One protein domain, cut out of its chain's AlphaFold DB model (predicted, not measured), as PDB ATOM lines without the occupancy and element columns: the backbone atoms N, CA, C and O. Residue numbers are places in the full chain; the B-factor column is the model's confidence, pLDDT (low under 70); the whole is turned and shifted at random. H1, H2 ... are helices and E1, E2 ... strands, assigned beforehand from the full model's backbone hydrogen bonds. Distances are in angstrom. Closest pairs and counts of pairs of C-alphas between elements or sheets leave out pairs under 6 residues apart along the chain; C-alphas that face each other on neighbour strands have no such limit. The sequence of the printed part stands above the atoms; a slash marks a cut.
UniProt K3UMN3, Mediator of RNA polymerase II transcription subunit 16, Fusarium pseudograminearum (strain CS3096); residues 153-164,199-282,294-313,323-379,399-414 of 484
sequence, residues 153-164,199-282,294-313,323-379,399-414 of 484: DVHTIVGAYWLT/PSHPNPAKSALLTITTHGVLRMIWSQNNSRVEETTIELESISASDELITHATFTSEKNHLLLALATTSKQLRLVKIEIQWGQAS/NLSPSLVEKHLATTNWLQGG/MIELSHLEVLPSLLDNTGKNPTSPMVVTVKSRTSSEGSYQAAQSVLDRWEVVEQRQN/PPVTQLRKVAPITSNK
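Overview. This is residues 153 to 164, 199 to 282, 294 to 313, 323 to 379 and 399 to 414 of the 484 residues of the protein "Mediator of RNA polymerase II transcription subunit 16" of Fusarium pseudograminearum (strain CS3096) (UniProt K3UMN3). Three twisted sheets of four strands stand face to face like three blades of an open propeller, the sheet E5 to E8 in the middle between E1 to E4 and E9 to E12. E1, E5 and E9 lie side by side at one edge of the blades, E5 with its centre 7.4 A from that of E1 and 8.0 A from that of E9, while at the other edge the centre of E8 is 18.0 A from that of E4 and 16.3 A from that of E12, though E8 still comes close to E4 at Ser 298 and to E12 at Ala 305. The printed part has 189 residues, mostly strand: along the chain come E1 to E4, the short helix H1, then E5 to E12, each sheet in chain order and antiparallel. It is compact, with a radius of gyration of the C-alphas of 18.5 A and spans of 64 by 45 by 33 A.

Arrangement. E5 (residues 246 to 254), E6 (257 to 264), E7 (268 to 277) and E8 (298 to 308) form a twisted sheet. E5, E6 and E7 are a meander, each strand the antiparallel neighbour of the one before, in two hairpins. Within hydrogen-bond range are N 252 and O 259, 2.9 A, N 260 and O 272, 2.8 A, and N 273 and O 302, 2.8 A. The sheet of E9 (326 to 332), E10 (347 to 354), E11 (365 to 378) and E12 (399 to 412) is face to face with it, the strands at 49 degrees. There N 330 and O 349 are 2.9 A apart, N 350 and O 369 2.9 A, and N 374 and O 403 2.9 A. The closest C-alphas of E5 and E9 are Thr 250 and Glu 330, 5.8 A; those of E8 and E12 are Ala 305 and Gln 403, 5.2 A. The sheet of E1 (157 to 162), E2 (209 to 213), E3 (217 to 223) and E4 (229 to 235) is also face to face with E5 to E8, the strands at 30 degrees. Here N 161 and O 210 are 2.9 A apart, N 211 and O 219 2.8 A, and N 220 and O 232 2.8 A. The centres of E1 and E5 are 7.4 A apart, those of E4 and E8 18.0 A. H1 (237 to 240) only grazes the sheet E5 to E8; it is too short for an O i to N i+4 pair, and its one O i to N i+3 pair is within range.

Along the chain. E1 begins at C-alpha 157 (-14.308, -32.226, -13.729). E7 measures 28.3 A and E8 30.3 A, bending by 50 degrees at residue 305. E11 measures 38.6 A, bending by 53 degrees at residue 375; E12 measures 39.2 A and ends at C-alpha 412 (8.523, -49.559, -9.558).

Size, cuts and confidence. The C-alphas of Ser 282 and Gly 359 are farthest apart, 67.7 A. Four cuts leave C-alpha gaps of 7.1 A (164 to 199), 10.1 A (282 to 294), 18.4 A (313 to 323) and 9.6 A (379 to 399). The link E9 to E10 is long. Mean pLDDT of the printed part is 87.2; 21 residues are under 70, among them 337 to 342 and 357 to 362.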
ATOM      1  N   ASP A 153     -22.633 -35.319 -18.518       74.19
ATOM      2  CA  ASP A 153     -21.423 -36.145 -18.420       74.19
ATOM      3  C   ASP A 153     -20.192 -35.409 -18.976       74.19
ATOM      4  O   ASP A 153     -19.076 -35.550 -18.464       74.19
ATOM      5  N   VAL A 154     -20.401 -34.535 -19.965       80.19
ATOM      6  CA  VAL A 154     -19.356 -33.694 -20.578       80.19
ATOM      7  C   VAL A 154     -18.772 -32.649 -19.618       80.19
ATOM      8  O   VAL A 154     -17.656 -32.160 -19.826       80.19
ATOM      9  N   HIS A 155     -19.497 -32.328 -18.541       87.19
ATOM     10  CA  HIS A 155     -19.081 -31.367 -17.520       87.19
ATOM     11  C   HIS A 155     -18.288 -32.010 -16.380       87.19
ATOM     12  O   HIS A 155     -17.811 -31.286 -15.503       87.19
ATOM     13  N   THR A 156     -18.068 -33.332 -16.412       93.19
ATOM     14  CA  THR A 156     -17.221 -34.031 -15.436       93.19
ATOM     15  C   THR A 156     -15.885 -33.309 -15.285       93.19
ATOM     16  O   THR A 156     -15.168 -33.094 -16.268       93.19
ATOM     17  N   ILE A 157     -15.550 -32.931 -14.050       95.88
ATOM     18  CA  ILE A 157     -14.308 -32.226 -13.729       95.88
ATOM     19  C   ILE A 157     -13.154 -33.229 -13.686       95.88
ATOM     20  O   ILE A 157     -13.207 -34.218 -12.960       95.88
ATOM     21  N   VAL A 158     -12.090 -32.936 -14.432       95.50
ATOM     22  CA  VAL A 158     -10.892 -33.786 -14.572       95.50
ATOM     23  C   VAL A 158      -9.625 -33.146 -14.007       95.50
ATOM     24  O   VAL A 158      -8.591 -33.805 -13.940       95.50
ATOM     25  N   GLY A 159      -9.704 -31.885 -13.579       96.75
ATOM     26  CA  GLY A 159      -8.661 -31.202 -12.817       96.75
ATOM     27  C   GLY A 159      -9.254 -30.105 -11.937       96.75
ATOM     28  O   GLY A 159     -10.173 -29.398 -12.359       96.75
ATOM     29  N   ALA A 160      -8.733 -29.955 -10.722       97.44
ATOM     30  CA  ALA A 160      -9.157 -28.938  -9.763       97.44
ATOM     31  C   ALA A 160      -7.949 -28.367  -9.011       97.44
ATOM     32  O   ALA A 160      -7.031 -29.102  -8.655       97.44
ATOM     33  N   TYR A 161      -7.941 -27.055  -8.772       96.44
ATOM     34  CA  TYR A 161      -6.813 -26.373  -8.139       96.44
ATOM     35  C   TYR A 161      -7.237 -25.092  -7.427       96.44
ATOM     36  O   TYR A 161      -7.846 -24.210  -8.027       96.44
ATOM     37  N   TRP A 162      -6.866 -24.951  -6.156       95.94
ATOM     38  CA  TRP A 162      -7.003 -23.685  -5.437       95.94
ATOM     39  C   TRP A 162      -5.777 -22.802  -5.660       95.94
ATOM     40  O   TRP A 162      -4.646 -23.242  -5.450       95.94
ATOM     41  N   LEU A 163      -5.995 -21.531  -6.008       94.06
ATOM     42  CA  LEU A 163      -4.919 -20.545  -6.074       94.06
ATOM     43  C   LEU A 163      -4.197 -20.420  -4.734       94.06
ATOM     44  O   LEU A 163      -4.800 -20.473  -3.653       94.06
ATOM     45  N   THR A 164      -2.891 -20.187  -4.811       88.25
ATOM     46  CA  THR A 164      -2.099 -19.905  -3.622       88.25
ATOM     47  C   THR A 164      -2.525 -18.567  -3.031       88.25
ATOM     48  O   THR A 164      -2.907 -17.622  -3.727       88.25
ATOM     49  N   PRO A 199      -0.148 -16.944  -9.640       90.00
ATOM     50  CA  PRO A 199      -1.213 -15.977  -9.490       90.00
ATOM     51  C   PRO A 199      -1.962 -16.234  -8.178       90.00
ATOM     52  O   PRO A 199      -2.291 -17.370  -7.837       90.00
ATOM     53  N   SER A 200      -2.282 -15.156  -7.473       91.25
ATOM     54  CA  SER A 200      -3.092 -15.176  -6.261       91.25
ATOM     55  C   SER A 200      -4.308 -14.276  -6.428       91.25
ATOM     56  O   SER A 200      -4.331 -13.372  -7.270       91.25
ATOM     57  N   HIS A 201      -5.316 -14.480  -5.585       91.50
ATOM     58  CA  HIS A 201      -6.416 -13.532  -5.483       91.50
ATOM     59  C   HIS A 201      -5.897 -12.154  -4.991       91.50
ATOM     60  O   HIS A 201      -5.021 -12.125  -4.120       91.50
ATOM     61  N   PRO A 202      -6.410 -11.003  -5.486       89.31
ATOM     62  CA  PRO A 202      -5.916  -9.675  -5.092       89.31
ATOM     63  C   PRO A 202      -6.148  -9.343  -3.615       89.31
ATOM     64  O   PRO A 202      -5.415  -8.560  -3.020       89.31
ATOM     65  N   ASN A 203      -7.189  -9.929  -3.023       87.19
ATOM     66  CA  ASN A 203      -7.388  -9.930  -1.579       87.19
ATOM     67  C   ASN A 203      -6.618 -11.114  -0.953       87.19
ATOM     68  O   ASN A 203      -7.002 -12.254  -1.226       87.19
ATOM     69  N   PRO A 204      -5.612 -10.866  -0.090       84.00
ATOM     70  CA  PRO A 204      -4.758 -11.900   0.503       84.00
ATOM     71  C   PRO A 204      -5.474 -12.800   1.522       84.00
ATOM     72  O   PRO A 204      -4.894 -13.769   1.989       84.00
ATOM     73  N   ALA A 205      -6.725 -12.511   1.892       85.00
ATOM     74  CA  ALA A 205      -7.530 -13.398   2.734       85.00
ATOM     75  C   ALA A 205      -8.337 -14.431   1.925       85.00
ATOM     76  O   ALA A 205      -9.016 -15.273   2.509       85.00
ATOM     77  N   LYS A 206      -8.310 -14.350   0.589       89.00
ATOM     78  CA  LYS A 206      -9.160 -15.136  -0.311       89.00
ATOM     79  C   LYS A 206      -8.320 -15.989  -1.255       89.00
ATOM     80  O   LYS A 206      -7.163 -15.687  -1.534       89.00
ATOM     81  N   SER A 207      -8.939 -17.041  -1.771       93.06
ATOM     82  CA  SER A 207      -8.429 -17.852  -2.876       93.06
ATOM     83  C   SER A 207      -9.502 -17.949  -3.970       93.06
ATOM     84  O   SER A 207     -10.620 -17.454  -3.802       93.06
ATOM     85  N   ALA A 208      -9.149 -18.549  -5.101       95.75
ATOM     86  CA  ALA A 208     -10.072 -18.906  -6.167       95.75
ATOM     87  C   ALA A 208      -9.831 -20.360  -6.573       95.75
ATOM     88  O   ALA A 208      -8.687 -20.818  -6.588       95.75
ATOM     89  N   LEU A 209     -10.906 -21.072  -6.891       97.94
ATOM     90  CA  LEU A 209     -10.868 -22.454  -7.346       97.94
ATOM     91  C   LEU A 209     -10.917 -22.476  -8.871       97.94
ATOM     92  O   LEU A 209     -11.877 -21.985  -9.459       97.94
ATOM     93  N   LEU A 210      -9.917 -23.078  -9.506       98.31
ATOM     94  CA  LEU A 210      -9.975 -23.457 -10.910       98.31
ATOM     95  C   LEU A 210     -10.452 -24.900 -11.043       98.31
ATOM     96  O   LEU A 210     -10.021 -25.778 -10.298       98.31
ATOM     97  N   THR A 211     -11.319 -25.136 -12.019       97.88
ATOM     98  CA  THR A 211     -11.783 -26.463 -12.423       97.88
ATOM     99  C   THR A 211     -11.751 -26.563 -13.935       97.88
ATOM    100  O   THR A 211     -12.129 -25.606 -14.608       97.88
ATOM    101  N   ILE A 212     -11.368 -27.718 -14.463       97.31
ATOM    102  CA  ILE A 212     -11.457 -28.007 -15.893       97.31
ATOM    103  C   ILE A 212     -12.300 -29.250 -16.139       97.31
ATOM    104  O   ILE A 212     -12.149 -30.255 -15.440       97.31
ATOM    105  N   THR A 213     -13.200 -29.162 -17.114       96.00
ATOM    106  CA  THR A 213     -14.072 -30.270 -17.511       96.00
ATOM    107  C   THR A 213     -13.410 -31.179 -18.544       96.00
ATOM    108  O   THR A 213     -12.407 -30.827 -19.165       96.00
ATOM    109  N   THR A 214     -14.014 -32.344 -18.763       93.88
ATOM    110  CA  THR A 214     -13.615 -33.323 -19.784       93.88
ATOM    111  C   THR A 214     -13.580 -32.710 -21.193       93.88
ATOM    112  O   THR A 214     -12.702 -33.048 -21.979       93.88
ATOM    113  N   HIS A 215     -14.462 -31.753 -21.502       92.81
ATOM    114  CA  HIS A 215     -14.491 -31.043 -22.791       92.81
ATOM    115  C   HIS A 215     -13.608 -29.785 -22.863       92.81
ATOM    116  O   HIS A 215     -13.655 -29.053 -23.845       92.81
ATOM    117  N   GLY A 216     -12.789 -29.510 -21.844       94.88
ATOM    118  CA  GLY A 216     -11.882 -28.362 -21.874       94.88
ATOM    119  C   GLY A 216     -12.545 -27.028 -21.537       94.88
ATOM    120  O   GLY A 216     -12.053 -25.983 -21.951       94.88
ATOM    121  N   VAL A 217     -13.625 -27.029 -20.756       96.25
ATOM    122  CA  VAL A 217     -14.166 -25.795 -20.170       96.25
ATOM    123  C   VAL A 217     -13.374 -25.484 -18.902       96.25
ATOM    124  O   VAL A 217     -13.469 -26.215 -17.913       96.25
ATOM    125  N   LEU A 218     -12.579 -24.413 -18.924       97.75
ATOM    126  CA  LEU A 218     -11.844 -23.916 -17.765       97.75
ATOM    127  C   LEU A 218     -12.682 -22.868 -17.036       97.75
ATOM    128  O   LEU A 218     -12.933 -21.776 -17.546       97.75
ATOM    129  N   ARG A 219     -13.051 -23.188 -15.801       96.94
ATOM    130  CA  ARG A 219     -13.855 -22.346 -14.920       96.94
ATOM    131  C   ARG A 219     -13.037 -21.908 -13.713       96.94
ATOM    132  O   ARG A 219     -12.399 -22.733 -13.065       96.94
ATOM    133  N   MET A 220     -13.112 -20.628 -13.371       97.88
ATOM    134  CA  MET A 220     -12.607 -20.065 -12.124       97.88
ATOM    135  C   MET A 220     -13.781 -19.602 -11.261       97.88
ATOM    136  O   MET A 220     -14.512 -18.692 -11.642       97.88
ATOM    137  N   ILE A 221     -13.928 -20.199 -10.080       97.56
ATOM    138  CA  ILE A 221     -14.885 -19.803  -9.046       97.56
ATOM    139  C   ILE A 221     -14.137 -18.951  -8.021       97.56
ATOM    140  O   ILE A 221     -13.171 -19.401  -7.402       97.56
ATOM    141  N   TRP A 222     -14.560 -17.707  -7.843       95.69
ATOM    142  CA  TRP A 222     -13.861 -16.719  -7.019       95.69
ATOM    143  C   TRP A 222     -14.866 -15.876  -6.234       95.69
ATOM    144  O   TRP A 222     -16.068 -15.946  -6.479       95.69
ATOM    145  N   SER A 223     -14.406 -15.097  -5.250       92.56
ATOM    146  CA  SER A 223     -15.302 -14.224  -4.484       92.56
ATOM    147  C   SER A 223     -14.929 -12.755  -4.609       92.56
ATOM    148  O   SER A 223     -13.794 -12.350  -4.376       92.56
ATOM    149  N   GLN A 224     -15.928 -11.934  -4.905       91.19
ATOM    150  CA  GLN A 224     -15.810 -10.486  -4.960       91.19
ATOM    151  C   GLN A 224     -15.444  -9.911  -3.583       91.19
ATOM    152  O   GLN A 224     -15.581 -10.574  -2.552       91.19
ATOM    153  N   ASN A 225     -14.992  -8.658  -3.511       83.62
ATOM    154  CA  ASN A 225     -14.637  -8.018  -2.234       83.62
ATOM    155  C   ASN A 225     -15.791  -7.983  -1.209       83.62
ATOM    156  O   ASN A 225     -15.538  -7.992  -0.009       83.62
ATOM    157  N   ASN A 226     -17.045  -8.028  -1.668       85.81
ATOM    158  CA  ASN A 226     -18.247  -8.150  -0.832       85.81
ATOM    159  C   ASN A 226     -18.603  -9.607  -0.447       85.81
ATOM    160  O   ASN A 226     -19.684  -9.854   0.078       85.81
ATOM    161  N   SER A 227     -17.724 -10.568  -0.744       85.75
ATOM    162  CA  SER A 227     -17.891 -12.009  -0.505       85.75
ATOM    163  C   SER A 227     -18.973 -12.714  -1.319       85.75
ATOM    164  O   SER A 227     -19.228 -13.893  -1.088       85.75
ATOM    165  N   ARG A 228     -19.544 -12.058  -2.334       91.44
ATOM    166  CA  ARG A 228     -20.345 -12.752  -3.346       91.44
ATOM    167  C   ARG A 228     -19.446 -13.673  -4.169       91.44
ATOM    168  O   ARG A 228     -18.417 -13.224  -4.664       91.44
ATOM    169  N   VAL A 229     -19.848 -14.932  -4.325       94.06
ATOM    170  CA  VAL A 229     -19.177 -15.881  -5.222       94.06
ATOM    171  C   VAL A 229     -19.606 -15.607  -6.664       94.06
ATOM    172  O   VAL A 229     -20.801 -15.506  -6.947       94.06
ATOM    173  N   GLU A 230     -18.632 -15.484  -7.556       94.88
ATOM    174  CA  GLU A 230     -18.790 -15.257  -8.992       94.88
ATOM    175  C   GLU A 230     -17.944 -16.272  -9.778       94.88
ATOM    176  O   GLU A 230     -17.130 -17.010  -9.213       94.88
ATOM    177  N   GLU A 231     -18.189 -16.348 -11.083       95.50
ATOM    178  CA  GLU A 231     -17.591 -17.334 -11.977       95.50
ATOM    179  C   GLU A 231     -17.058 -16.648 -13.238       95.50
ATOM    180  O   GLU A 231     -17.733 -15.796 -13.815       95.50
ATOM    181  N   THR A 232     -15.857 -17.038 -13.665       96.94
ATOM    182  CA  THR A 232     -15.276 -16.675 -14.964       96.94
ATOM    183  C   THR A 232     -14.912 -17.954 -15.701       96.94
ATOM    184  O   THR A 232     -14.202 -18.788 -15.140       96.94
ATOM    185  N   THR A 233     -15.336 -18.084 -16.956       96.62
ATOM    186  CA  THR A 233     -15.185 -19.324 -17.728       96.62
ATOM    187  C   THR A 233     -14.647 -19.038 -19.128       96.62
ATOM    188  O   THR A 233     -15.013 -18.030 -19.732       96.62
ATOM    189  N   ILE A 234     -13.773 -19.914 -19.624       97.19
ATOM    190  CA  ILE A 234     -13.304 -19.962 -21.015       97.19
ATOM    191  C   ILE A 234     -13.335 -21.411 -21.518       97.19
ATOM    192  O   ILE A 234     -13.231 -22.347 -20.727       97.19
ATOM    193  N   GLU A 235     -13.438 -21.597 -22.827       96.06
ATOM    194  CA  GLU A 235     -13.217 -22.892 -23.475       96.06
ATOM    195  C   GLU A 235     -11.791 -22.929 -24.021       96.06
ATOM    196  O   GLU A 235     -11.348 -21.957 -24.629       96.06
ATOM    197  N   LEU A 236     -11.062 -24.023 -23.787       94.69
ATOM    198  CA  LEU A 236      -9.710 -24.168 -24.312       94.69
ATOM    199  C   LEU A 236      -9.770 -24.450 -25.820       94.69
ATOM    200  O   LEU A 236     -10.120 -25.558 -26.238       94.69
ATOM    201  N   GLU A 237      -9.353 -23.487 -26.638       88.38
ATOM    202  CA  GLU A 237      -9.417 -23.537 -28.103       88.38
ATOM    203  C   GLU A 237      -8.710 -24.777 -28.650       88.38
ATOM    204  O   GLU A 237      -9.193 -25.432 -29.573       88.38
ATOM    205  N   SER A 238      -7.573 -25.138 -28.045       78.69
ATOM    206  CA  SER A 238      -6.797 -26.301 -28.479       78.69
ATOM    207  C   SER A 238      -7.580 -27.612 -28.368       78.69
ATOM    208  O   SER A 238      -7.360 -28.512 -29.177       78.69
ATOM    209  N   ILE A 239      -8.477 -27.734 -27.385       86.31
ATOM    210  CA  ILE A 239      -9.281 -28.934 -27.141       86.31
ATOM    211  C   ILE A 239     -10.515 -28.906 -28.036       86.31
ATOM    212  O   ILE A 239     -10.702 -29.849 -28.811       86.31
ATOM    213  N   SER A 240     -11.256 -27.792 -28.021       82.69
ATOM    214  CA  SER A 240     -12.460 -27.591 -28.835       82.69
ATOM    215  C   SER A 240     -12.190 -27.773 -30.332       82.69
ATOM    216  O   SER A 240     -12.989 -28.387 -31.032       82.69
ATOM    217  N   ALA A 241     -11.037 -27.316 -30.833       78.81
ATOM    218  CA  ALA A 241     -10.665 -27.477 -32.239       78.81
ATOM    219  C   ALA A 241     -10.356 -28.931 -32.644       78.81
ATOM    220  O   ALA A 241     -10.399 -29.253 -33.829       78.81
ATOM    221  N   SER A 242     -10.007 -29.795 -31.685       80.56
ATOM    222  CA  SER A 242      -9.631 -31.193 -31.941       80.56
ATOM    223  C   SER A 242     -10.729 -32.215 -31.643       80.56
ATOM    224  O   SER A 242     -10.518 -33.386 -31.938       80.56
ATOM    225  N   ASP A 243     -11.862 -31.788 -31.071       83.38
ATOM    226  CA  ASP A 243     -12.945 -32.670 -30.594       83.38
ATOM    227  C   ASP A 243     -12.424 -33.819 -29.699       83.38
ATOM    228  O   ASP A 243     -12.873 -34.964 -29.748       83.38
ATOM    229  N   GLU A 244     -11.389 -33.522 -28.905       87.00
ATOM    230  CA  GLU A 244     -10.767 -34.473 -27.983       87.00
ATOM    231  C   GLU A 244     -11.346 -34.331 -26.578       87.00
ATOM    232  O   GLU A 244     -11.666 -33.234 -26.126       87.00
ATOM    233  N   LEU A 245     -11.380 -35.444 -25.844       91.50
ATOM    234  CA  LEU A 245     -11.743 -35.451 -24.431       91.50
ATOM    235  C   LEU A 245     -10.491 -35.490 -23.558       91.50
ATOM    236  O   LEU A 245      -9.552 -36.249 -23.816       91.50
ATOM    237  N   ILE A 246     -10.497 -34.697 -22.494       93.81
ATOM    238  CA  ILE A 246      -9.475 -34.692 -21.452       93.81
ATOM    239  C   ILE A 246      -9.813 -35.786 -20.439       93.81
ATOM    240  O   ILE A 246     -10.904 -35.820 -19.890       93.81
ATOM    241  N   THR A 247      -8.850 -36.656 -20.154       92.56
ATOM    242  CA  THR A 247      -8.978 -37.717 -19.139       92.56
ATOM    243  C   THR A 247      -8.426 -37.273 -17.787       92.56
ATOM    244  O   THR A 247      -9.025 -37.533 -16.747       92.56
ATOM    245  N   HIS A 248      -7.290 -36.571 -17.805       94.81
ATOM    246  CA  HIS A 248      -6.589 -36.095 -16.619       94.81
ATOM    247  C   HIS A 248      -6.111 -34.668 -16.845       94.81
ATOM    248  O   HIS A 248      -5.597 -34.346 -17.922       94.81
ATOM    249  N   ALA A 249      -6.230 -33.838 -15.816       96.44
ATOM    250  CA  ALA A 249      -5.687 -32.496 -15.812       96.44
ATOM    251  C   ALA A 249      -5.128 -32.139 -14.437       96.44
ATOM    252  O   ALA A 249      -5.700 -32.478 -13.405       96.44
ATOM    253  N   THR A 250      -4.025 -31.404 -14.427       96.44
ATOM    254  CA  THR A 250      -3.418 -30.895 -13.195       96.44
ATOM    255  C   THR A 250      -2.857 -29.502 -13.432       96.44
ATOM    256  O   THR A 250      -2.451 -29.152 -14.548       96.44
ATOM    257  N   PHE A 251      -2.843 -28.705 -12.373       96.25
ATOM    258  CA  PHE A 251      -2.376 -27.330 -12.395       96.25
ATOM    259  C   PHE A 251      -1.155 -27.186 -11.504       96.25
ATOM    260  O   PHE A 251      -1.054 -27.806 -10.449       96.25
ATOM    261  N   THR A 252      -0.281 -26.260 -11.869       93.62
ATOM    262  CA  THR A 252       0.712 -25.753 -10.937       93.62
ATOM    263  C   THR A 252       0.978 -24.273 -11.136       93.62
ATOM    264  O   THR A 252       0.733 -23.711 -12.203       93.62
ATOM    265  N   SER A 253       1.485 -23.635 -10.088       91.50
ATOM    266  CA  SER A 253       1.853 -22.225 -10.099       91.50
ATOM    267  C   SER A 253       3.273 -22.026 -10.607       91.50
ATOM    268  O   SER A 253       4.223 -22.484  -9.983       91.50
ATOM    269  N   GLU A 254       3.417 -21.269 -11.692       88.81
ATOM    270  CA  GLU A 254       4.696 -20.954 -12.321       88.81
ATOM    271  C   GLU A 254       4.854 -19.432 -12.429       88.81
ATOM    272  O   GLU A 254       4.225 -18.768 -13.256       88.81
ATOM    273  N   LYS A 255       5.725 -18.849 -11.602       85.06
ATOM    274  CA  LYS A 255       6.005 -17.399 -11.584       85.06
ATOM    275  C   LYS A 255       4.735 -16.550 -11.394       85.06
ATOM    276  O   LYS A 255       4.309 -16.393 -10.265       85.06
ATOM    277  N   ASN A 256       4.135 -16.023 -12.464       86.94
ATOM    278  CA  ASN A 256       2.916 -15.193 -12.439       86.94
ATOM    279  C   ASN A 256       1.745 -15.818 -13.225       86.94
ATOM    280  O   ASN A 256       0.769 -15.137 -13.530       86.94
ATOM    281  N   HIS A 257       1.854 -17.085 -13.614       93.69
ATOM    282  CA  HIS A 257       0.837 -17.807 -14.376       93.69
ATOM    283  C   HIS A 257       0.653 -19.217 -13.815       93.69
ATOM    284  O   HIS A 257       1.383 -19.649 -12.921       93.69
ATOM    285  N   LEU A 258      -0.339 -19.932 -14.333       96.56
ATOM    286  CA  LEU A 258      -0.491 -21.358 -14.092       96.56
ATOM    287  C   LEU A 258       0.013 -22.136 -15.303       96.56
ATOM    288  O   LEU A 258      -0.193 -21.723 -16.447       96.56
ATOM    289  N   LEU A 259       0.640 -23.274 -15.043       96.69
ATOM    290  CA  LEU A 259       0.822 -24.325 -16.032       96.69
ATOM    291  C   LEU A 259      -0.274 -25.365 -15.824       96.69
ATOM    292  O   LEU A 259      -0.493 -25.826 -14.706       96.69
ATOM    293  N   LEU A 260      -0.944 -25.720 -16.909       97.81
ATOM    294  CA  LEU A 260      -1.983 -26.734 -16.976       97.81
ATOM    295  C   LEU A 260      -1.491 -27.848 -17.898       97.81
ATOM    296  O   LEU A 260      -1.308 -27.610 -19.095       97.81
ATOM    297  N   ALA A 261      -1.260 -29.044 -17.357       97.38
ATOM    298  CA  ALA A 261      -1.042 -30.222 -18.194       97.38
ATOM    299  C   ALA A 261      -2.328 -31.015 -18.345       97.38
ATOM    300  O   ALA A 261      -3.081 -31.179 -17.385       97.38
ATOM    301  N   LEU A 262      -2.530 -31.533 -19.553       96.31
ATOM    302  CA  LEU A 262      -3.711 -32.277 -19.962       96.31
ATOM    303  C   LEU A 262      -3.282 -33.580 -20.624       96.31
ATOM    304  O   LEU A 262      -2.412 -33.564 -21.496       96.31
ATOM    305  N   ALA A 263      -3.933 -34.679 -20.267       94.00
ATOM    306  CA  ALA A 263      -3.853 -35.930 -21.006       94.00
ATOM    307  C   ALA A 263      -5.194 -36.222 -21.677       94.00
ATOM    308  O   ALA A 263      -6.230 -36.231 -21.009       94.00
ATOM    309  N   THR A 264      -5.186 -36.490 -22.980       92.12
ATOM    310  CA  THR A 264      -6.412 -36.704 -23.764       92.12
ATOM    311  C   THR A 264      -6.626 -38.169 -24.142       92.12
ATOM    312  O   THR A 264      -5.708 -38.995 -24.069       92.12
ATOM    313  N   THR A 265      -7.843 -38.505 -24.572       88.19
ATOM    314  CA  THR A 265      -8.220 -39.851 -25.048       88.19
ATOM    315  C   THR A 265      -7.421 -40.303 -26.274       88.19
ATOM    316  O   THR A 265      -7.181 -41.498 -26.447       88.19
ATOM    317  N   SER A 266      -6.914 -39.367 -27.083       87.25
ATOM    318  CA  SER A 266      -6.026 -39.633 -28.226       87.25
ATOM    319  C   SER A 266      -4.554 -39.832 -27.830       87.25
ATOM    320  O   SER A 266      -3.671 -39.897 -28.690       87.25
ATOM    321  N   LYS A 267      -4.280 -39.962 -26.526       86.62
ATOM    322  CA  LYS A 267      -2.948 -40.164 -25.939       86.62
ATOM    323  C   LYS A 267      -2.001 -38.972 -26.126       86.62
ATOM    324  O   LYS A 267      -0.778 -39.129 -26.109       86.62
ATOM    325  N   GLN A 268      -2.553 -37.769 -26.273       91.12
ATOM    326  CA  GLN A 268      -1.763 -36.542 -26.288       91.12
ATOM    327  C   GLN A 268      -1.553 -36.034 -24.866       91.12
ATOM    328  O   GLN A 268      -2.470 -36.027 -24.047       91.12
ATOM    329  N   LEU A 269      -0.331 -35.596 -24.592       93.81
ATOM    330  CA  LEU A 269       0.045 -34.793 -23.445       93.81
ATOM    331  C   LEU A 269       0.221 -33.356 -23.923       93.81
ATOM    332  O   LEU A 269       1.069 -33.074 -24.773       93.81
ATOM    333  N   ARG A 270      -0.591 -32.451 -23.387       95.25
ATOM    334  CA  ARG A 270      -0.596 -31.035 -23.755       95.25
ATOM    335  C   ARG A 270      -0.217 -30.191 -22.555       95.25
ATOM    336  O   ARG A 270      -0.611 -30.502 -21.435       95.25
ATOM    337  N   LEU A 271       0.519 -29.116 -22.802       97.12
ATOM    338  CA  LEU A 271       0.862 -28.113 -21.805       97.12
ATOM    339  C   LEU A 271       0.313 -26.759 -22.246       97.12
ATOM    340  O   LEU A 271       0.605 -26.287 -23.348       97.12
ATOM    341  N   VAL A 272      -0.463 -26.132 -21.369       97.00
ATOM    342  CA  VAL A 272      -1.108 -24.837 -21.589       97.00
ATOM    343  C   VAL A 272      -0.702 -23.892 -20.464       97.00
ATOM    344  O   VAL A 272      -0.648 -24.270 -19.296       97.00
ATOM    345  N   LYS A 273      -0.402 -22.647 -20.812       96.31
ATOM    346  CA  LYS A 273      -0.196 -21.555 -19.866       96.31
ATOM    347  C   LYS A 273      -1.507 -20.804 -19.676       96.31
ATOM    348  O   LYS A 273      -2.105 -20.396 -20.664       96.31
ATOM    349  N   ILE A 274      -1.898 -20.562 -18.428       97.75
ATOM    350  CA  ILE A 274      -3.085 -19.778 -18.074       97.75
ATOM    351  C   ILE A 274      -2.662 -18.533 -17.294       97.75
ATOM    352  O   ILE A 274      -2.038 -18.629 -16.235       97.75
ATOM    353  N   GLU A 275      -3.014 -17.357 -17.801       96.62
ATOM    354  CA  GLU A 275      -2.867 -16.082 -17.102       96.62
ATOM    355  C   GLU A 275      -4.216 -15.609 -16.562       96.62
ATOM    356  O   GLU A 275      -5.242 -15.708 -17.236       96.62
ATOM    357  N   ILE A 276      -4.206 -15.069 -15.342       96.06
ATOM    358  CA  ILE A 276      -5.393 -14.511 -14.692       96.06
ATOM    359  C   ILE A 276      -5.230 -12.998 -14.643       96.06
ATOM    360  O   ILE A 276      -4.348 -12.476 -13.957       96.06
ATOM    361  N   GLN A 277      -6.094 -12.284 -15.354       94.81
ATOM    362  CA  GLN A 277      -6.123 -10.829 -15.352       94.81
ATOM    363  C   GLN A 277      -7.293 -10.371 -14.493       94.81
ATOM    364  O   GLN A 277      -8.426 -10.360 -14.947       94.81
ATOM    365  N   TRP A 278      -7.035  -9.967 -13.249       90.62
ATOM    366  CA  TRP A 278      -8.093  -9.650 -12.277       90.62
ATOM    367  C   TRP A 278      -8.958  -8.423 -12.599       90.62
ATOM    368  O   TRP A 278      -9.963  -8.210 -11.921       90.62
ATOM    369  N   GLY A 279      -8.569  -7.618 -13.596       81.00
ATOM    370  CA  GLY A 279      -9.363  -6.484 -14.070       81.00
ATOM    371  C   GLY A 279      -9.777  -5.556 -12.930       81.00
ATOM    372  O   GLY A 279     -10.963  -5.407 -12.650       81.00
ATOM    373  N   GLN A 280      -8.813  -4.961 -12.221       67.81
ATOM    374  CA  GLN A 280      -9.150  -3.906 -11.267       67.81
ATOM    375  C   GLN A 280      -9.554  -2.672 -12.068       67.81
ATOM    376  O   GLN A 280      -8.742  -2.148 -12.829       67.81
ATOM    377  N   ALA A 281     -10.796  -2.206 -11.913       51.31
ATOM    378  CA  ALA A 281     -11.206  -0.939 -12.503       51.31
ATOM    379  C   ALA A 281     -10.265   0.164 -11.991       51.31
ATOM    380  O   ALA A 281     -10.346   0.573 -10.830       51.31
ATOM    381  N   SER A 282      -9.352   0.626 -12.848       42.97
ATOM    382  CA  SER A 282      -8.507   1.781 -12.580       42.97
ATOM    383  C   SER A 282      -9.416   3.002 -12.534       42.97
ATOM    384  O   SER A 282      -9.733   3.601 -13.560       42.97
ATOM    385  N   ASN A 294     -14.699  -3.175  -7.941       84.81
ATOM    386  CA  ASN A 294     -15.120  -4.549  -8.197       84.81
ATOM    387  C   ASN A 294     -14.100  -5.244  -9.106       84.81
ATOM    388  O   ASN A 294     -13.643  -4.662 -10.092       84.81
ATOM    389  N   LEU A 295     -13.753  -6.480  -8.760       90.25
ATOM    390  CA  LEU A 295     -12.944  -7.349  -9.605       90.25
ATOM    391  C   LEU A 295     -13.762  -7.782 -10.823       90.25
ATOM    392  O   LEU A 295     -14.959  -8.041 -10.692       90.25
ATOM    393  N   SER A 296     -13.102  -7.871 -11.974       92.19
ATOM    394  CA  SER A 296     -13.664  -8.395 -13.221       92.19
ATOM    395  C   SER A 296     -12.607  -9.263 -13.905       92.19
ATOM    396  O   SER A 296     -11.981  -8.821 -14.874       92.19
ATOM    397  N   PRO A 297     -12.336 -10.464 -13.370       94.38
ATOM    398  CA  PRO A 297     -11.272 -11.298 -13.877       94.38
ATOM    399  C   PRO A 297     -11.580 -11.872 -15.260       94.38
ATOM    400  O   PRO A 297     -12.690 -12.343 -15.511       94.38
ATOM    401  N   SER A 298     -10.559 -11.912 -16.112       95.88
ATOM    402  CA  SER A 298     -10.521 -12.682 -17.354       95.88
ATOM    403  C   SER A 298      -9.399 -13.722 -17.310       95.88
ATOM    404  O   SER A 298      -8.384 -13.550 -16.626       95.88
ATOM    405  N   LEU A 299      -9.602 -14.826 -18.031       97.38
ATOM    406  CA  LEU A 299      -8.623 -15.894 -18.202       97.38
ATOM    407  C   LEU A 299      -8.051 -15.805 -19.616       97.38
ATOM    408  O   LEU A 299      -8.803 -15.649 -20.576       97.38
ATOM    409  N   VAL A 300      -6.729 -15.897 -19.738       96.50
ATOM    410  CA  VAL A 300      -6.034 -15.913 -21.029       96.50
ATOM    411  C   VAL A 300      -5.221 -17.188 -21.119       96.50
ATOM    412  O   VAL A 300      -4.307 -17.402 -20.320       96.50
ATOM    413  N   GLU A 301      -5.548 -18.034 -22.089       95.62
ATOM    414  CA  GLU A 301      -4.776 -19.237 -22.362       95.62
ATOM    415  C   GLU A 301      -3.719 -19.021 -23.448       95.62
ATOM    416  O   GLU A 301      -3.851 -18.188 -24.346       95.62
ATOM    417  N   LYS A 302      -2.641 -19.796 -23.363       95.25
ATOM    418  CA  LYS A 302      -1.630 -19.919 -24.407       95.25
ATOM    419  C   LYS A 302      -1.147 -21.361 -24.460       95.25
ATOM    420  O   LYS A 302      -0.539 -21.848 -23.506       95.25
ATOM    421  N   HIS A 303      -1.359 -22.027 -25.590       94.44
ATOM    422  CA  HIS A 303      -0.770 -23.339 -25.841       94.44
ATOM    423  C   HIS A 303       0.766 -23.253 -25.842       94.44
ATOM    424  O   HIS A 303       1.342 -22.328 -26.421       94.44
ATOM    425  N   LEU A 304       1.423 -24.184 -25.144       94.31
ATOM    426  CA  LEU A 304       2.882 -24.244 -25.062       94.31
ATOM    427  C   LEU A 304       3.455 -25.425 -25.841       94.31
ATOM    428  O   LEU A 304       4.386 -25.236 -26.615       94.31
ATOM    429  N   ALA A 305       2.946 -26.635 -25.609       94.62
ATOM    430  CA  ALA A 305       3.500 -27.845 -26.205       94.62
ATOM    431  C   ALA A 305       2.462 -28.970 -26.289       94.62
ATOM    432  O   ALA A 305       1.553 -29.052 -25.463       94.62
ATOM    433  N   THR A 306       2.644 -29.863 -27.262       93.19
ATOM    434  CA  THR A 306       1.911 -31.129 -27.390       93.19
ATOM    435  C   THR A 306       2.903 -32.239 -27.725       93.19
ATOM    436  O   THR A 306       3.786 -32.046 -28.558       93.19
ATOM    437  N   THR A 307       2.763 -33.395 -27.089       91.94
ATOM    438  CA  THR A 307       3.507 -34.620 -27.408       91.94
ATOM    439  C   THR A 307       2.612 -35.837 -27.202       91.94
ATOM    440  O   THR A 307       1.575 -35.736 -26.556       91.94
ATOM    441  N   ASN A 308       3.008 -37.002 -27.702       87.31
ATOM    442  CA  ASN A 308       2.312 -38.248 -27.405       87.31
ATOM    443  C   ASN A 308       3.000 -38.948 -26.226       87.31
ATOM    444  O   ASN A 308       4.186 -39.277 -26.301       87.31
ATOM    445  N   TRP A 309       2.261 -39.194 -25.140       76.62
ATOM    446  CA  TRP A 309       2.856 -39.756 -23.923       76.62
ATOM    447  C   TRP A 309       3.225 -41.242 -24.044       76.62
ATOM    448  O   TRP A 309       3.981 -41.753 -23.217       76.62
ATOM    449  N   LEU A 310       2.770 -41.927 -25.101       72.12
ATOM    450  CA  LEU A 310       3.188 -43.289 -25.436       72.12
ATOM    451  C   LEU A 310       4.490 -43.367 -26.236       72.12
ATOM    452  O   LEU A 310       4.926 -44.481 -26.511       72.12
ATOM    453  N   GLN A 311       5.118 -42.254 -26.637       58.09
ATOM    454  CA  GLN A 311       6.364 -42.339 -27.405       58.09
ATOM    455  C   GLN A 311       7.474 -43.012 -26.583       58.09
ATOM    456  O   GLN A 311       8.029 -42.457 -25.627       58.09
ATOM    457  N   GLY A 312       7.732 -44.257 -26.972       47.31
ATOM    458  CA  GLY A 312       8.865 -45.093 -26.633       47.31
ATOM    459  C   GLY A 312      10.048 -44.809 -27.539       47.31
ATOM    460  O   GLY A 312       9.874 -44.409 -28.690       47.31
ATOM    461  N   GLY A 313      11.260 -44.993 -27.025       43.50
ATOM    462  CA  GLY A 313      12.477 -44.866 -27.823       43.50
ATOM    463  C   GLY A 313      12.531 -45.871 -28.986       43.50
ATOM    464  O   GLY A 313      11.669 -46.746 -29.108       43.50
ATOM    465  N   MET A 323      -2.814 -52.209 -21.927       44.78
ATOM    466  CA  MET A 323      -2.577 -52.654 -20.537       44.78
ATOM    467  C   MET A 323      -1.839 -51.648 -19.636       44.78
ATOM    468  O   MET A 323      -1.451 -51.991 -18.514       44.78
ATOM    469  N   ILE A 324      -1.547 -50.442 -20.124       54.12
ATOM    470  CA  ILE A 324      -0.832 -49.410 -19.363       54.12
ATOM    471  C   ILE A 324      -1.673 -48.131 -19.395       54.12
ATOM    472  O   ILE A 324      -1.519 -47.279 -20.268       54.12
ATOM    473  N   GLU A 325      -2.597 -48.032 -18.443       77.00
ATOM    474  CA  GLU A 325      -3.530 -46.914 -18.323       77.00
ATOM    475  C   GLU A 325      -2.930 -45.824 -17.430       77.00
ATOM    476  O   GLU A 325      -2.347 -46.096 -16.371       77.00
ATOM    477  N   LEU A 326      -3.037 -44.577 -17.894       89.00
ATOM    478  CA  LEU A 326      -2.646 -43.401 -17.130       89.00
ATOM    479  C   LEU A 326      -3.456 -43.372 -15.830       89.00
ATOM    480  O   LEU A 326      -4.676 -43.486 -15.856       89.00
ATOM    481  N   SER A 327      -2.752 -43.256 -14.709       90.94
ATOM    482  CA  SER A 327      -3.347 -43.193 -13.371       90.94
ATOM    483  C   SER A 327      -3.130 -41.834 -12.713       90.94
ATOM    484  O   SER A 327      -4.004 -41.325 -12.027       90.94
ATOM    485  N   HIS A 328      -1.981 -41.199 -12.933       93.06
ATOM    486  CA  HIS A 328      -1.734 -39.870 -12.387       93.06
ATOM    487  C   HIS A 328      -1.035 -38.988 -13.408       93.06
ATOM    488  O   HIS A 328      -0.209 -39.451 -14.198       93.06
ATOM    489  N   LEU A 329      -1.355 -37.703 -13.345       95.25
ATOM    490  CA  LEU A 329      -0.710 -36.635 -14.087       95.25
ATOM    491  C   LEU A 329      -0.377 -35.534 -13.085       95.25
ATOM    492  O   LEU A 329      -1.274 -35.058 -12.398       95.25
ATOM    493  N   GLU A 330       0.886 -35.126 -13.024       95.06
ATOM    494  CA  GLU A 330       1.341 -34.038 -12.158       95.06
ATOM    495  C   GLU A 330       2.216 -33.051 -12.937       95.06
ATOM    496  O   GLU A 330       3.008 -33.455 -13.792       95.06
ATOM    497  N   VAL A 331       2.096 -31.750 -12.643       95.06
ATOM    498  CA  VAL A 331       3.017 -30.725 -13.156       95.06
ATOM    499  C   VAL A 331       3.807 -30.133 -12.006       95.06
ATOM    500  O   VAL A 331       3.283 -29.537 -11.070       95.06
ATOM    501  N   LEU A 332       5.113 -30.265 -12.126       94.00
ATOM    502  CA  LEU A 332       6.112 -29.768 -11.212       94.00
ATOM    503  C   LEU A 332       6.594 -28.392 -11.725       94.00
ATOM    504  O   LEU A 332       7.092 -28.324 -12.848       94.00
ATOM    505  N   PRO A 333       6.476 -27.297 -10.944       91.06
ATOM    506  CA  PRO A 333       6.917 -25.960 -11.369       91.06
ATOM    507  C   PRO A 333       8.451 -25.830 -11.503       91.06
ATOM    508  O   PRO A 333       9.208 -26.764 -11.245       91.06
ATOM    509  N   SER A 334       8.965 -24.672 -11.892       88.69
ATOM    510  CA  SER A 334      10.396 -24.402 -11.752       88.69
ATOM    511  C   SER A 334      10.777 -24.254 -10.276       88.69
ATOM    512  O   SER A 334      10.029 -23.698  -9.471       88.69
ATOM    513  N   LEU A 335      11.949 -24.768  -9.896       80.94
ATOM    514  CA  LEU A 335      12.527 -24.561  -8.569       80.94
ATOM    515  C   LEU A 335      13.853 -23.830  -8.711       80.94
ATOM    516  O   LEU A 335      14.667 -24.174  -9.562       80.94
ATOM    517  N   LEU A 336      14.091 -22.836  -7.859       72.06
ATOM    518  CA  LEU A 336      15.428 -22.267  -7.720       72.06
ATOM    519  C   LEU A 336      16.320 -23.275  -6.994       72.06
ATOM    520  O   LEU A 336      15.931 -23.831  -5.963       72.06
ATOM    521  N   ASP A 337      17.515 -23.495  -7.532       62.56
ATOM    522  CA  ASP A 337      18.552 -24.245  -6.841       62.56
ATOM    523  C   ASP A 337      18.989 -23.525  -5.550       62.56
ATOM    524  O   ASP A 337      18.734 -22.336  -5.355       62.56
ATOM    525  N   ASN A 338      19.682 -24.228  -4.647       54.66
ATOM    526  CA  ASN A 338      20.151 -23.639  -3.382       54.66
ATOM    527  C   ASN A 338      21.129 -22.460  -3.588       54.66
ATOM    528  O   ASN A 338      21.390 -21.714  -2.646       54.66
ATOM    529  N   THR A 339      21.668 -22.278  -4.802       57.50
ATOM    530  CA  THR A 339      22.507 -21.123  -5.161       57.50
ATOM    531  C   THR A 339      21.697 -19.910  -5.633       57.50
ATOM    532  O   THR A 339      22.248 -18.811  -5.715       57.50
ATOM    533  N   GLY A 340      20.400 -20.094  -5.911       60.69
ATOM    534  CA  GLY A 340      19.461 -19.073  -6.370       60.69
ATOM    535  C   GLY A 340      19.709 -18.585  -7.797       60.69
ATOM    536  O   GLY A 340      19.136 -17.571  -8.192       60.69
ATOM    537  N   LYS A 341      20.587 -19.248  -8.559       59.47
ATOM    538  CA  LYS A 341      21.082 -18.747  -9.852       59.47
ATOM    539  C   LYS A 341      20.492 -19.481 -11.046       59.47
ATOM    540  O   LYS A 341      20.327 -18.855 -12.088       59.47
ATOM    541  N   ASN A 342      20.162 -20.763 -10.901       64.38
ATOM    542  CA  ASN A 342      19.711 -21.590 -12.014       64.38
ATOM    543  C   ASN A 342      18.370 -22.250 -11.670       64.38
ATOM    544  O   ASN A 342      18.353 -23.231 -10.922       64.38
ATOM    545  N   PRO A 343      17.240 -21.730 -12.182       76.50
ATOM    546  CA  PRO A 343      15.961 -22.394 -12.003       76.50
ATOM    547  C   PRO A 343      15.931 -23.700 -12.802       76.50
ATOM    548  O   PRO A 343      16.316 -23.733 -13.972       76.50
ATOM    549  N   THR A 344      15.446 -24.772 -12.185       84.75
ATOM    550  CA  THR A 344      15.146 -26.016 -12.893       84.75
ATOM    551  C   THR A 344      13.964 -25.802 -13.826       84.75
ATOM    552  O   THR A 344      13.041 -25.049 -13.508       84.75
ATOM    553  N   SER A 345      13.958 -26.480 -14.970       89.50
ATOM    554  CA  SER A 345      12.789 -26.479 -15.848       89.50
ATOM    555  C   SER A 345      11.563 -27.058 -15.131       89.50
ATOM    556  O   SER A 345      11.712 -28.007 -14.353       89.50
ATOM    557  N   PRO A 346      10.352 -26.544 -15.414       93.25
ATOM    558  CA  PRO A 346       9.128 -27.249 -15.073       93.25
ATOM    559  C   PRO A 346       9.124 -28.654 -15.690       93.25
ATOM    560  O   PRO A 346       9.735 -28.889 -16.738       93.25
ATOM    561  N   MET A 347       8.427 -29.587 -15.053       94.94
ATOM    562  CA  MET A 347       8.381 -30.985 -15.470       94.94
ATOM    563  C   MET A 347       6.959 -31.522 -15.382       94.94
ATOM    564  O   MET A 347       6.265 -31.295 -14.399       94.94
ATOM    565  N   VAL A 348       6.532 -32.266 -16.394       96.38
ATOM    566  CA  VAL A 348       5.278 -33.018 -16.366       96.38
ATOM    567  C   VAL A 348       5.598 -34.475 -16.064       96.38
ATOM    568  O   VAL A 348       6.464 -35.067 -16.708       96.38
ATOM    569  N   VAL A 349       4.920 -35.055 -15.082       95.62
ATOM    570  CA  VAL A 349       5.092 -36.448 -14.668       95.62
ATOM    571  C   VAL A 349       3.798 -37.195 -14.943       95.62
ATOM    572  O   VAL A 349       2.728 -36.782 -14.501       95.62
ATOM    573  N   THR A 350       3.893 -38.303 -15.668       94.62
ATOM    574  CA  THR A 350       2.766 -39.209 -15.901       94.62
ATOM    575  C   THR A 350       3.059 -40.544 -15.246       94.62
ATOM    576  O   THR A 350       4.107 -41.138 -15.502       94.62
ATOM    577  N   VAL A 351       2.126 -41.034 -14.435       93.38
ATOM    578  CA  VAL A 351       2.237 -42.326 -13.759       93.38
ATOM    579  C   VAL A 351       1.253 -43.294 -14.375       93.38
ATOM    580  O   VAL A 351       0.046 -43.045 -14.410       93.38
ATOM    581  N   LYS A 352       1.771 -44.426 -14.827       91.12
ATOM    582  CA  LYS A 352       0.975 -45.509 -15.381       91.12
ATOM    583  C   LYS A 352       1.093 -46.702 -14.457       91.12
ATOM    584  O   LYS A 352       2.204 -47.150 -14.193       91.12
ATOM    585  N   SER A 353      -0.035 -47.195 -13.971       89.56
ATOM    586  CA  SER A 353      -0.071 -48.200 -12.911       89.56
ATOM    587  C   SER A 353      -0.858 -49.419 -13.366       89.56
ATOM    588  O   SER A 353      -2.018 -49.318 -13.777       89.56
ATOM    589  N   ARG A 354      -0.223 -50.584 -13.262       84.75
ATOM    590  CA  ARG A 354      -0.785 -51.891 -13.583       84.75
ATOM    591  C   ARG A 354      -0.910 -52.726 -12.317       84.75
ATOM    592  O   ARG A 354       0.067 -52.944 -11.602       84.75
ATOM    593  N   THR A 355      -2.112 -53.231 -12.087       82.44
ATOM    594  CA  THR A 355      -2.407 -54.229 -11.059       82.44
ATOM    595  C   THR A 355      -2.151 -55.636 -11.595       82.44
ATOM    596  O   THR A 355      -2.234 -55.884 -12.798       82.44
ATOM    597  N   SER A 356      -1.828 -56.571 -10.703       75.50
ATOM    598  CA  SER A 356      -1.739 -57.990 -11.067       75.50
ATOM    599  C   SER A 356      -3.158 -58.529 -11.257       75.50
ATOM    600  O   SER A 356      -3.949 -58.467 -10.317       75.50
ATOM    601  N   SER A 357      -3.494 -59.050 -12.439       65.56
ATOM    602  CA  SER A 357      -4.799 -59.683 -12.680       65.56
ATOM    603  C   SER A 357      -4.773 -61.183 -12.378       65.56
ATOM    604  O   SER A 357      -3.745 -61.852 -12.505       65.56
ATOM    605  N   GLU A 358      -5.916 -61.715 -11.948       57.69
ATOM    606  CA  GLU A 358      -6.091 -63.129 -11.603       57.69
ATOM    607  C   GLU A 358      -5.868 -64.008 -12.852       57.69
ATOM    608  O   GLU A 358      -6.503 -63.803 -13.885       57.69
ATOM    609  N   GLY A 359      -4.914 -64.945 -12.789       58.28
ATOM    610  CA  GLY A 359      -4.533 -65.803 -13.924       58.28
ATOM    611  C   GLY A 359      -3.513 -65.203 -14.905       58.28
ATOM    612  O   GLY A 359      -3.145 -65.870 -15.872       58.28
ATOM    613  N   SER A 360      -3.021 -63.983 -14.665       61.91
ATOM    614  CA  SER A 360      -1.932 -63.379 -15.442       61.91
ATOM    615  C   SER A 360      -0.570 -63.628 -14.792       61.91
ATOM    616  O   SER A 360      -0.413 -63.495 -13.581       61.91
ATOM    617  N   TYR A 361       0.448 -63.925 -15.604       61.88
ATOM    618  CA  TYR A 361       1.850 -63.987 -15.162       61.88
ATOM    619  C   TYR A 361       2.483 -62.595 -14.976       61.88
ATOM    620  O   TYR A 361       3.668 -62.492 -14.656       61.88
ATOM    621  N   GLN A 362       1.737 -61.515 -15.229       67.69
ATOM    622  CA  GLN A 362       2.278 -60.161 -15.173       67.69
ATOM    623  C   GLN A 362       2.218 -59.601 -13.753       67.69
ATOM    624  O   GLN A 362       1.144 -59.458 -13.170       67.69
ATOM    625  N   ALA A 363       3.390 -59.252 -13.226       75.88
ATOM    626  CA  ALA A 363       3.521 -58.622 -11.923       75.88
ATOM    627  C   ALA A 363       2.933 -57.203 -11.919       75.88
ATOM    628  O   ALA A 363       2.908 -56.506 -12.939       75.88
ATOM    629  N   ALA A 364       2.499 -56.772 -10.736       83.44
ATOM    630  CA  ALA A 364       2.134 -55.389 -10.489       83.44
ATOM    631  C   ALA A 364       3.325 -54.457 -10.762       83.44
ATOM    632  O   ALA A 364       4.463 -54.765 -10.402       83.44
ATOM    633  N   GLN A 365       3.064 -53.330 -11.420       88.12
ATOM    634  CA  GLN A 365       4.112 -52.398 -11.824       88.12
ATOM    635  C   GLN A 365       3.554 -50.989 -12.007       88.12
ATOM    636  O   GLN A 365       2.468 -50.815 -12.562       88.12
ATOM    637  N   SER A 366       4.343 -49.986 -11.636       91.38
ATOM    638  CA  SER A 366       4.121 -48.593 -12.013       91.38
ATOM    639  C   SER A 366       5.303 -48.044 -12.806       91.38
ATOM    640  O   SER A 366       6.462 -48.342 -12.519       91.38
ATOM    641  N   VAL A 367       5.006 -47.225 -13.814       91.94
ATOM    642  CA  VAL A 367       5.988 -46.540 -14.660       91.94
ATOM    643  C   VAL A 367       5.735 -45.040 -14.593       91.94
ATOM    644  O   VAL A 367       4.640 -44.580 -14.920       91.94
ATOM    645  N   LEU A 368       6.750 -44.289 -14.180       93.94
ATOM    646  CA  LEU A 368       6.750 -42.836 -14.106       93.94
ATOM    647  C   LEU A 368       7.524 -42.297 -15.314       93.94
ATOM    648  O   LEU A 368       8.756 -42.343 -15.336       93.94
ATOM    649  N   ASP A 369       6.816 -41.794 -16.325       93.50
ATOM    650  CA  ASP A 369       7.441 -41.032 -17.410       93.50
ATOM    651  C   ASP A 369       7.559 -39.558 -17.000       93.50
ATOM    652  O   ASP A 369       6.646 -38.983 -16.402       93.50
ATOM    653  N   ARG A 370       8.689 -38.939 -17.344       94.12
ATOM    654  CA  ARG A 370       9.031 -37.562 -16.975       94.12
ATOM    655  C   ARG A 370       9.289 -36.742 -18.231       94.12
ATOM    656  O   ARG A 370      10.024 -37.186 -19.111       94.12
ATOM    657  N   TRP A 371       8.713 -35.550 -18.307       95.44
ATOM    658  CA  TRP A 371       8.787 -34.669 -19.470       95.44
ATOM    659  C   TRP A 371       9.244 -33.280 -19.041       95.44
ATOM    660  O   TRP A 371       8.498 -32.545 -18.398       95.44
ATOM    661  N   GLU A 372      10.467 -32.907 -19.389       94.69
ATOM    662  CA  GLU A 372      10.997 -31.577 -19.101       94.69
ATOM    663  C   GLU A 372      10.457 -30.550 -20.091       94.69
ATOM    664  O   GLU A 372      10.477 -30.764 -21.307       94.69
ATOM    665  N   VAL A 373      10.025 -29.406 -19.568       94.62
ATOM    666  CA  VAL A 373       9.618 -28.257 -20.372       94.62
ATOM    667  C   VAL A 373      10.872 -27.495 -20.791       94.62
ATOM    668  O   VAL A 373      11.562 -26.890 -19.964       94.62
ATOM    669  N   VAL A 374      11.186 -27.540 -22.084       92.81
ATOM    670  CA  VAL A 374      12.391 -26.924 -22.652       92.81
ATOM    671  C   VAL A 374      12.030 -25.903 -23.720       92.81
ATOM    672  O   VAL A 374      11.159 -26.141 -24.552       92.81
ATOM    673  N   GLU A 375      12.717 -24.764 -23.714       90.06
ATOM    674  CA  GLU A 375      12.646 -23.794 -24.805       90.06
ATOM    675  C   GLU A 375      13.713 -24.135 -25.846       90.06
ATOM    676  O   GLU A 375      14.912 -24.123 -25.560       90.06
ATOM    677  N   GLN A 376      13.283 -24.444 -27.067       83.62
ATOM    678  CA  GLN A 376      14.175 -24.715 -28.184       83.62
ATOM    679  C   GLN A 376      14.182 -23.527 -29.144       83.62
ATOM    680  O   GLN A 376      13.139 -23.111 -29.653       83.62
ATOM    681  N   ARG A 377      15.376 -22.994 -29.430       81.44
ATOM    682  CA  ARG A 377      15.550 -22.008 -30.503       81.44
ATOM    683  C   ARG A 377      15.261 -22.666 -31.843       81.44
ATOM    684  O   ARG A 377      15.790 -23.737 -32.141       81.44
ATOM    685  N   GLN A 378      14.426 -22.016 -32.638       73.56
ATOM    686  CA  GLN A 378      14.132 -22.468 -33.984       73.56
ATOM    687  C   GLN A 378      15.183 -21.921 -34.945       73.56
ATOM    688  O   GLN A 378      15.342 -20.710 -35.071       73.56
ATOM    689  N   ASN A 379      15.861 -22.824 -35.649       66.75
ATOM    690  CA  ASN A 379      16.661 -22.476 -36.815       66.75
ATOM    691  C   ASN A 379      15.876 -22.897 -38.056       66.75
ATOM    692  O   ASN A 379      15.322 -24.000 -38.099       66.75
ATOM    693  N   PRO A 399      10.817 -17.116 -33.026       78.25
ATOM    694  CA  PRO A 399      10.666 -17.187 -31.583       78.25
ATOM    695  C   PRO A 399      10.940 -18.616 -31.085       78.25
ATOM    696  O   PRO A 399      10.623 -19.586 -31.781       78.25
ATOM    697  N   PRO A 400      11.529 -18.772 -29.886       82.31
ATOM    698  CA  PRO A 400      11.750 -20.087 -29.308       82.31
ATOM    699  C   PRO A 400      10.413 -20.806 -29.117       82.31
ATOM    700  O   PRO A 400       9.409 -20.194 -28.745       82.31
ATOM    701  N   VAL A 401      10.412 -22.112 -29.367       89.06
ATOM    702  CA  VAL A 401       9.243 -22.966 -29.165       89.06
ATOM    703  C   VAL A 401       9.452 -23.832 -27.942       89.06
ATOM    704  O   VAL A 401      10.509 -24.437 -27.758       89.06
ATOM    705  N   THR A 402       8.422 -23.887 -27.109       93.62
ATOM    706  CA  THR A 402       8.382 -24.772 -25.954       93.62
ATOM    707  C   THR A 402       8.108 -26.199 -26.414       93.62
ATOM    708  O   THR A 402       7.208 -26.448 -27.213       93.62
ATOM    709  N   GLN A 403       8.880 -27.155 -25.910       93.50
ATOM    710  CA  GLN A 403       8.695 -28.578 -26.173       93.50
ATOM    711  C   GLN A 403       8.746 -29.381 -24.877       93.50
ATOM    712  O   GLN A 403       9.307 -28.945 -23.871       93.50
ATOM    713  N   LEU A 404       8.157 -30.574 -24.924       94.31
ATOM    714  CA  LEU A 404       8.214 -31.563 -23.854       94.31
ATOM    715  C   LEU A 404       9.269 -32.610 -24.208       94.31
ATOM    716  O   LEU A 404       9.051 -33.454 -25.076       94.31
ATOM    717  N   ARG A 405      10.421 -32.553 -23.538       93.81
ATOM    718  CA  ARG A 405      11.512 -33.512 -23.727       93.81
ATOM    719  C   ARG A 405      11.364 -34.670 -22.749       93.81
ATOM    720  O   ARG A 405      11.440 -34.467 -21.540       93.81
ATOM    721  N   LYS A 406      11.206 -35.889 -23.267       92.06
ATOM    722  CA  LYS A 406      11.138 -37.096 -22.436       92.06
ATOM    723  C   LYS A 406      12.486 -37.367 -21.757       92.06
ATOM    724  O   LYS A 406      13.521 -37.408 -22.419       92.06
ATOM    725  N   VAL A 407      12.452 -37.575 -20.447       92.31
ATOM    726  CA  VAL A 407      13.564 -38.050 -19.614       92.31
ATOM    727  C   VAL A 407      13.361 -39.541 -19.339       92.31
ATOM    728  O   VAL A 407      12.243 -40.050 -19.442       92.31
ATOM    729  N   ALA A 408      14.440 -40.255 -19.009       89.69
ATOM    730  CA  ALA A 408      14.389 -41.684 -18.710       89.69
ATOM    731  C   ALA A 408      13.279 -42.006 -17.683       89.69
ATOM    732  O   ALA A 408      13.215 -41.341 -16.636       89.69
ATOM    733  N   PRO A 409      12.403 -42.985 -17.978       89.75
ATOM    734  CA  PRO A 409      11.329 -43.361 -17.074       89.75
ATOM    735  C   PRO A 409      11.874 -44.084 -15.844       89.75
ATOM    736  O   PRO A 409      12.951 -44.680 -15.882       89.75
ATOM    737  N   ILE A 410      11.097 -44.057 -14.765       91.19
ATOM    738  CA  ILE A 410      11.377 -44.801 -13.535       91.19
ATOM    739  C   ILE A 410      10.329 -45.891 -13.392       91.19
ATOM    740  O   ILE A 410       9.139 -45.644 -13.590       91.19
ATOM    741  N   THR A 411      10.768 -47.099 -13.066       90.25
ATOM    742  CA  THR A 411       9.888 -48.248 -12.870       90.25
ATOM    743  C   THR A 411       9.897 -48.663 -11.406       90.25
ATOM    744  O   THR A 411      10.936 -48.684 -10.754       90.25
ATOM    745  N   SER A 412       8.718 -48.991 -10.889       89.12
ATOM    746  CA  SER A 412       8.523 -49.559  -9.558       89.12
ATOM    747  C   SER A 412       7.716 -50.844  -9.685       89.12
ATOM    748  O   SER A 412       6.807 -50.942 -10.508       89.12
ATOM    749  N   ASN A 413       8.042 -51.844  -8.873       88.69
ATOM    750  CA  ASN A 413       7.299 -53.102  -8.756       88.69
ATOM    751  C   ASN A 413       6.063 -52.987  -7.840       88.69
ATOM    752  O   ASN A 413       5.446 -53.996  -7.499       88.69
ATOM    753  N   LYS A 414       5.707 -51.768  -7.428       89.94
ATOM    754  CA  LYS A 414       4.518 -51.455  -6.636       89.94
ATOM    755  C   LYS A 414       3.513 -50.663  -7.468       89.94
ATOM    756  O   LYS A 414       3.880 -49.999  -8.433       89.94
TER     757      LYS A 414